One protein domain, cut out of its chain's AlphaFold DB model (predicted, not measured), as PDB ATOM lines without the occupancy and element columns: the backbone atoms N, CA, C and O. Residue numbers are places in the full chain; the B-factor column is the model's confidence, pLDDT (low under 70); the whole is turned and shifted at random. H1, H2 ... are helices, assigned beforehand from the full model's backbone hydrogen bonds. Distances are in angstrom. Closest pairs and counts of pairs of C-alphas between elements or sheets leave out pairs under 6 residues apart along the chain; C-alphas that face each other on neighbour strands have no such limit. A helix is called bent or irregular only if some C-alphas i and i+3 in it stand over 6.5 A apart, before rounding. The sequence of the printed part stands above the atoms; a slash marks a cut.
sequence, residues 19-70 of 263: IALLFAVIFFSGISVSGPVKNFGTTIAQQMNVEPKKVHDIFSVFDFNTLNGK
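What this domain is: This is residues 19 to 70 of the 263 residues of the protein "Uncharacterized protein conserved in bacteria" of Cardiobacterium valvarum (UniProt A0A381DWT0). The model looks roughly like a T, with H2 and H3 as the stem: H3 folds back across H2, and the two pack on each other at a steep angle. H1 and H4 lie at the other end of the model and make the crossbar, H1 reaching to one side and H4, with residues 69 and 70, to the other, and they come near each other only around Phe 27 and Phe 64. The printed part has 52 residues with four named helices, in the order H1, H2, H3, H4, and no named strand; the class is all helix. It is only just compact, close to loose, with a radius of gyration of the C-alphas of 11.4 A, and the C-alphas span 31 by 27 by 17 A.

Where its parts are: The printed part begins with H1, residues 19 to 29, which is 15.3 A from first to last C-alpha and starts at C-alpha 19 at (199.193, 119.068, 212.999). H2 is the longest helix, residues 35 to 47, 18.7 A long, and ends at C-alpha 47 at (205.611, 143.517, 222.226). H3 holds residues 52 to 60 and measures 12.2 A. H4, residues 64 to 68, is 6.0 A long and ends at C-alpha 68 at (190.159, 119.603, 232.978). None of the four helices is bent or irregular.

How they stand to each other: H1 and H2 are apart, although they follow each other in the chain. H2 and H3 touch, with 13 pairs of C-alphas within 8 A; their closest C-alphas, those of Ala 45 and Pro 52, are 4.9 A apart. They run opposite ways at a steep tilt of 48 degrees. H3 and H4 are close but not clearly touching, and their closest C-alphas, those of Ser 60 and Thr 66, are 6.1 A apart. H1 and H4 are also close but not clearly touching: the C-alphas of Phe 27 and Phe 64, the closest, are 5.4 A apart. H1 and H3 are apart, and so are H2 and H4. In H1, H2, H3 and H4 every pair of O i and N i+4 is within hydrogen-bond range.

The domain as a whole: The two C-alphas farthest apart are those of Gln 47 and Lys 70, at 32.7 A, while the first and last printed C-alphas, those of Ile 19 and Lys 70, are 28.4 A apart. The printed part has no cut. The links from H1 to H2, H2 to H3 and H3 to H4 are tight, with 5, 4 and 3 residues between the helices, and no link is long. The mean pLDDT of the printed part is 83.8, and no printed residue is under 70.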
ATOM      1  N   ILE A  19     199.632 117.917 212.195       92.81
ATOM      2  CA  ILE A  19     199.193 119.068 212.999       92.81
ATOM      3  C   ILE A  19     198.393 118.584 214.214       92.81
ATOM      4  O   ILE A  19     198.672 119.007 215.333       92.81
ATOM      5  N   ALA A  20     197.453 117.656 214.017       92.88
ATOM      6  CA  ALA A  20     196.686 117.062 215.108       92.88
ATOM      7  C   ALA A  20     197.594 116.315 216.100       92.88
ATOM      8  O   ALA A  20     197.436 116.460 217.310       92.88
ATOM      9  N   LEU A  21     198.600 115.580 215.611       91.38
ATOM     10  CA  LEU A  21     199.598 114.941 216.470       91.38
ATOM     11  C   LEU A  21     200.408 115.960 217.286       91.38
ATOM     12  O   LEU A  21     200.597 115.769 218.484       91.38
ATOM     13  N   LEU A  22     200.868 117.046 216.662       92.38
ATOM     14  CA  LEU A  22     201.596 118.107 217.357       92.38
ATOM     15  C   LEU A  22     200.729 118.759 218.440       92.38
ATOM     16  O   LEU A  22     201.192 118.947 219.564       92.38
ATOM     17  N   PHE A  23     199.467 119.051 218.118       92.81
ATOM     18  CA  PHE A  23     198.502 119.545 219.092       92.81
ATOM     19  C   PHE A  23     198.363 118.569 220.264       92.81
ATOM     20  O   PHE A  23     198.467 118.996 221.408       92.81
ATOM     21  N   ALA A  24     198.212 117.267 220.001       89.88
ATOM     22  CA  ALA A  24     198.104 116.251 221.046       89.88
ATOM     23  C   ALA A  24     199.317 116.261 221.989       89.88
ATOM     24  O   ALA A  24     199.158 116.222 223.209       89.88
ATOM     25  N   VAL A  25     200.528 116.364 221.430       88.75
ATOM     26  CA  VAL A  25     201.772 116.437 222.208       88.75
ATOM     27  C   VAL A  25     201.791 117.686 223.083       88.75
ATOM     28  O   VAL A  25     202.073 117.581 224.272       88.75
ATOM     29  N   ILE A  26     201.466 118.861 222.543       89.44
ATOM     30  CA  ILE A  26     201.431 120.111 223.322       89.44
ATOM     31  C   ILE A  26     200.376 120.017 224.429       89.44
ATOM     32  O   ILE A  26     200.668 120.312 225.588       89.44
ATOM     33  N   PHE A  27     199.191 119.529 224.076       89.25
ATOM     34  CA  PHE A  27     198.020 119.497 224.934       89.25
ATOM     35  C   PHE A  27     198.174 118.565 226.140       89.25
ATOM     36  O   PHE A  27     197.894 118.962 227.271       89.25
ATOM     37  N   PHE A  28     198.678 117.347 225.926       84.88
ATOM     38  CA  PHE A  28     198.868 116.362 226.996       84.88
ATOM     39  C   PHE A  28     200.233 116.461 227.704       84.88
ATOM     40  O   PHE A  28     200.430 115.825 228.738       84.88
ATOM     41  N   SER A  29     201.200 117.234 227.198       82.06
ATOM     42  CA  SER A  29     202.526 117.354 227.839       82.06
ATOM     43  C   SER A  29     202.596 118.399 228.953       82.06
ATOM     44  O   SER A  29     203.476 118.302 229.811       82.06
ATOM     45  N   GLY A  30     201.711 119.399 228.931       78.12
ATOM     46  CA  GLY A  30     201.783 120.572 229.806       78.12
ATOM     47  C   GLY A  30     202.879 121.575 229.428       78.12
ATOM     48  O   GLY A  30     203.191 122.478 230.206       78.12
ATOM     49  N   ILE A  31     203.473 121.452 228.234       84.12
ATOM     50  CA  ILE A  31     204.506 122.382 227.748       84.12
ATOM     51  C   ILE A  31     203.951 123.808 227.610       84.12
ATOM     52  O   ILE A  31     204.667 124.767 227.897       84.12
ATOM     53  N   SER A  32     202.678 123.967 227.246       82.00
ATOM     54  CA  SER A  32     202.015 125.269 227.069       82.00
ATOM     55  C   SER A  32     201.965 126.127 228.344       82.00
ATOM     56  O   SER A  32     201.966 127.354 228.261       82.00
ATOM     57  N   VAL A  33     202.016 125.506 229.527       81.25
ATOM     58  CA  VAL A  33     202.051 126.188 230.837       81.25
ATOM     59  C   VAL A  33     203.423 126.125 231.523       81.25
ATOM     60  O   VAL A  33     203.567 126.562 232.674       81.25
ATOM     61  N   SER A  34     204.439 125.611 230.824       79.50
ATOM     62  CA  SER A  34     205.814 125.505 231.318       79.50
ATOM     63  C   SER A  34     206.503 126.871 231.437       79.50
ATOM     64  O   SER A  34     206.137 127.838 230.765       79.50
ATOM     65  N   GLY A  35     207.531 126.955 232.289       78.19
ATOM     66  CA  GLY A  35     208.320 128.177 232.497       78.19
ATOM     67  C   GLY A  35     208.852 128.810 231.199       78.19
ATOM     68  O   GLY A  35     208.626 130.000 230.994       78.19
ATOM     69  N   PRO A  36     209.482 128.049 230.281       81.69
ATOM     70  CA  PRO A  36     209.972 128.592 229.013       81.69
ATOM     71  C   PRO A  36     208.875 129.210 228.133       81.69
ATOM     72  O   PRO A  36     209.070 130.293 227.582       81.69
ATOM     73  N   VAL A  37     207.706 128.567 228.028       80.75
ATOM     74  CA  VAL A  37     206.588 129.072 227.210       80.75
ATOM     75  C   VAL A  37     205.916 130.277 227.865       80.75
ATOM     76  O   VAL A  37     205.526 131.217 227.172       80.75
ATOM     77  N   LYS A  38     205.854 130.318 229.200       80.56
ATOM     78  CA  LYS A  38     205.445 131.522 229.932       80.56
ATOM     79  C   LYS A  38     206.415 132.674 229.680       80.56
ATOM     80  O   LYS A  38     205.964 133.747 229.310       80.56
ATOM     81  N   ASN A  39     207.724 132.455 229.742       82.62
ATOM     82  CA  ASN A  39     208.707 133.505 229.447       82.62
ATOM     83  C   ASN A  39     208.591 134.023 228.000       82.62
ATOM     84  O   ASN A  39     208.724 135.216 227.736       82.62
ATOM     85  N   PHE A  40     208.277 133.147 227.045       83.25
ATOM     86  CA  PHE A  40     207.968 133.570 225.678       83.25
ATOM     87  C   PHE A  40     206.663 134.383 225.601       83.25
ATOM     88  O   PHE A  40     206.618 135.436 224.965       83.25
ATOM     89  N   GLY A  41     205.618 133.943 226.305       78.88
ATOM     90  CA  GLY A  41     204.349 134.664 226.407       78.88
ATOM     91  C   GLY A  41     204.495 136.055 227.028       78.88
ATOM     92  O   GLY A  41     203.862 136.994 226.551       78.88
ATOM     93  N   THR A  42     205.369 136.223 228.028       80.12
ATOM     94  CA  THR A  42     205.664 137.543 228.606       80.12
ATOM     95  C   THR A  42     206.320 138.468 227.584       80.12
ATOM     96  O   THR A  42     205.969 139.644 227.526       80.12
ATOM     97  N   THR A  43     207.205 137.947 226.731       84.12
ATOM     98  CA  THR A  43     207.860 138.728 225.671       84.12
ATOM     99  C   THR A  43     206.864 139.181 224.603       84.12
ATOM    100  O   THR A  43     206.885 140.338 224.193       84.12
ATOM    101  N   ILE A  44     205.940 138.307 224.191       82.75
ATOM    102  CA  ILE A  44     204.862 138.676 223.256       82.75
ATOM    103  C   ILE A  44     203.951 139.736 223.878       82.75
ATOM    104  O   ILE A  44     203.590 140.708 223.219       82.75
ATOM    105  N   ALA A  45     203.587 139.565 225.148       81.06
ATOM    106  CA  ALA A  45     202.739 140.513 225.855       81.06
ATOM    107  C   ALA A  45     203.369 141.915 225.902       81.06
ATOM    108  O   ALA A  45     202.691 142.906 225.629       81.06
ATOM    109  N   GLN A  46     204.682 141.984 226.141       81.75
ATOM    110  CA  GLN A  46     205.456 143.225 226.081       81.75
ATOM    111  C   GLN A  46     205.472 143.840 224.673       81.75
ATOM    112  O   GLN A  46     205.285 145.046 224.543       81.75
ATOM    113  N   GLN A  47     205.633 143.034 223.617       86.00
ATOM    114  CA  GLN A  47     205.611 143.517 222.226       86.00
ATOM    115  C   GLN A  47     204.238 144.040 221.788       86.00
ATOM    116  O   GLN A  47     204.156 144.969 220.990       86.00
ATOM    117  N   MET A  48     203.165 143.458 222.320       82.25
ATOM    118  CA  MET A  48     201.786 143.812 221.981       82.25
ATOM    119  C   MET A  48     201.188 144.877 222.918       82.25
ATOM    120  O   MET A  48     200.038 145.263 222.733       82.25
ATOM    121  N   ASN A  49     201.943 145.341 223.924       84.00
ATOM    122  CA  ASN A  49     201.471 146.218 225.005       84.00
ATOM    123  C   ASN A  49     200.201 145.685 225.708       84.00
ATOM    124  O   ASN A  49     199.273 146.430 226.029       84.00
ATOM    125  N   VAL A  50     200.142 144.366 225.912       86.44
ATOM    126  CA  VAL A  50     199.042 143.667 226.589       86.44
ATOM    127  C   VAL A  50     199.552 143.092 227.906       86.44
ATOM    128  O   VAL A  50     200.718 142.741 228.049       86.44
ATOM    129  N   GLU A  51     198.669 142.969 228.890       84.06
ATOM    130  CA  GLU A  51     198.988 142.339 230.168       84.06
ATOM    131  C   GLU A  51     199.425 140.866 229.971       84.06
ATOM    132  O   GLU A  51     198.675 140.091 229.362       84.06
ATOM    133  N   PRO A  52     200.589 140.434 230.505       79.69
ATOM    134  CA  PRO A  52     201.116 139.078 230.303       79.69
ATOM    135  C   PRO A  52     200.152 137.967 230.688       79.69
ATOM    136  O   PRO A  52     200.096 136.924 230.037       79.69
ATOM    137  N   LYS A  53     199.323 138.232 231.702       82.69
ATOM    138  CA  LYS A  53     198.278 137.323 232.160       82.69
ATOM    139  C   LYS A  53     197.348 136.888 231.025       82.69
ATOM    140  O   LYS A  53     197.097 135.700 230.894       82.69
ATOM    141  N   LYS A  54     196.936 137.797 230.134       82.25
ATOM    142  CA  LYS A  54     196.041 137.461 229.012       82.25
ATOM    143  C   LYS A  54     196.693 136.504 228.012       82.25
ATOM    144  O   LYS A  54     196.030 135.609 227.498       82.25
ATOM    145  N   VAL A  55     197.991 136.667 227.749       81.38
ATOM    146  CA  VAL A  55     198.742 135.775 226.849       81.38
ATOM    147  C   VAL A  55     198.957 134.407 227.502       81.38
ATOM    148  O   VAL A  55     198.798 133.379 226.846       81.38
ATOM    149  N   HIS A  56     199.253 134.377 228.803       82.62
ATOM    150  CA  HIS A  56     199.345 133.126 229.559       82.62
ATOM    151  C   HIS A  56     198.016 132.381 229.619       82.62
ATOM    152  O   HIS A  56     198.020 131.163 229.468       82.62
ATOM    153  N   ASP A  57     196.902 133.092 229.784       83.94
ATOM    154  CA  ASP A  57     195.570 132.496 229.814       83.94
ATOM    155  C   ASP A  57     195.253 131.830 228.465       83.94
ATOM    156  O   ASP A  57     194.834 130.674 228.437       83.94
ATOM    157  N   ILE A  58     195.568 132.483 227.338       85.19
ATOM    158  CA  ILE A  58     195.415 131.887 225.998       85.19
ATOM    159  C   ILE A  58     196.275 130.628 225.846       85.19
ATOM    160  O   ILE A  58     195.792 129.609 225.356       85.19
ATOM    161  N   PHE A  59     197.537 130.658 226.278       84.88
ATOM    162  CA  PHE A  59     198.394 129.469 226.220       84.88
ATOM    163  C   PHE A  59     197.907 128.352 227.145       84.88
ATOM    164  O   PHE A  59     198.007 127.182 226.786       84.88
ATOM    165  N   SER A  60     197.309 128.697 228.283       84.06
ATOM    166  CA  SER A  60     196.771 127.723 229.230       84.06
ATOM    167  C   SER A  60     195.564 126.947 228.688       84.06
ATOM    168  O   SER A  60     195.372 125.797 229.061       84.06
ATOM    169  N   VAL A  61     194.810 127.497 227.727       87.19
ATOM    170  CA  VAL A  61     193.732 126.760 227.029       87.19
ATOM    171  C   VAL A  61     194.276 125.541 226.273       87.19
ATOM    172  O   VAL A  61     193.574 124.550 226.096       87.19
ATOM    173  N   PHE A  62     195.547 125.576 225.866       88.12
ATOM    174  CA  PHE A  62     196.226 124.451 225.227       88.12
ATOM    175  C   PHE A  62     196.861 123.481 226.233       88.12
ATOM    176  O   PHE A  62     197.729 122.708 225.843       88.12
ATOM    177  N   ASP A  63     196.510 123.528 227.517       86.56
ATOM    178  CA  ASP A  63     196.945 122.561 228.529       86.56
ATOM    179  C   ASP A  63     195.761 121.713 229.005       86.56
ATOM    180  O   ASP A  63     194.727 122.230 229.439       86.56
ATOM    181  N   PHE A  64     195.934 120.391 228.968       85.88
ATOM    182  CA  PHE A  64     194.900 119.450 229.386       85.88
ATOM    183  C   PHE A  64     194.464 119.661 230.835       85.88
ATOM    184  O   PHE A  64     193.268 119.671 231.115       85.88
ATOM    185  N   ASN A  65     195.407 119.854 231.762       80.50
ATOM    186  CA  ASN A  65     195.073 119.993 233.181       80.50
ATOM    187  C   ASN A  65     194.307 121.292 233.459       80.50
ATOM    188  O   ASN A  65     193.414 121.316 234.306       80.50
ATOM    189  N   THR A  66     194.628 122.354 232.723       83.75
ATOM    190  CA  THR A  66     193.929 123.636 232.794       83.75
ATOM    191  C   THR A  66     192.480 123.497 232.330       83.75
ATOM    192  O   THR A  66     191.583 123.932 233.052       83.75
ATOM    193  N   LEU A  67     192.228 122.846 231.186       84.50
ATOM    194  CA  LEU A  67     190.859 122.611 230.705       84.50
ATOM    195  C   LEU A  67     190.081 121.610 231.563       84.50
ATOM    196  O   LEU A  67     188.882 121.781 231.769       84.50
ATOM    197  N   ASN A  68     190.754 120.582 232.074       80.31
ATOM    198  CA  ASN A  68     190.159 119.603 232.978       80.31
ATOM    199  C   ASN A  68     189.676 120.249 234.289       80.31
ATOM    200  O   ASN A  68     188.693 119.813 234.887       80.31
ATOM    201  N   GLY A  69     190.350 121.314 234.729       72.69
ATOM    202  CA  GLY A  69     189.972 122.061 235.918       72.69
ATOM    203  C   GLY A  69     190.136 121.254 237.211       72.69
ATOM    204  O   GLY A  69     190.895 120.290 237.295       72.69
ATOM    205  N   LYS A  70     189.445 121.692 238.269       70.12
ATOM    206  CA  LYS A  70     189.462 121.044 239.590       70.12
ATOM    207  C   LYS A  70     188.070 120.516 239.912       70.12
ATOM    208  O   LYS A  70     187.236 121.257 240.428       70.12
TER     209      LYS A  70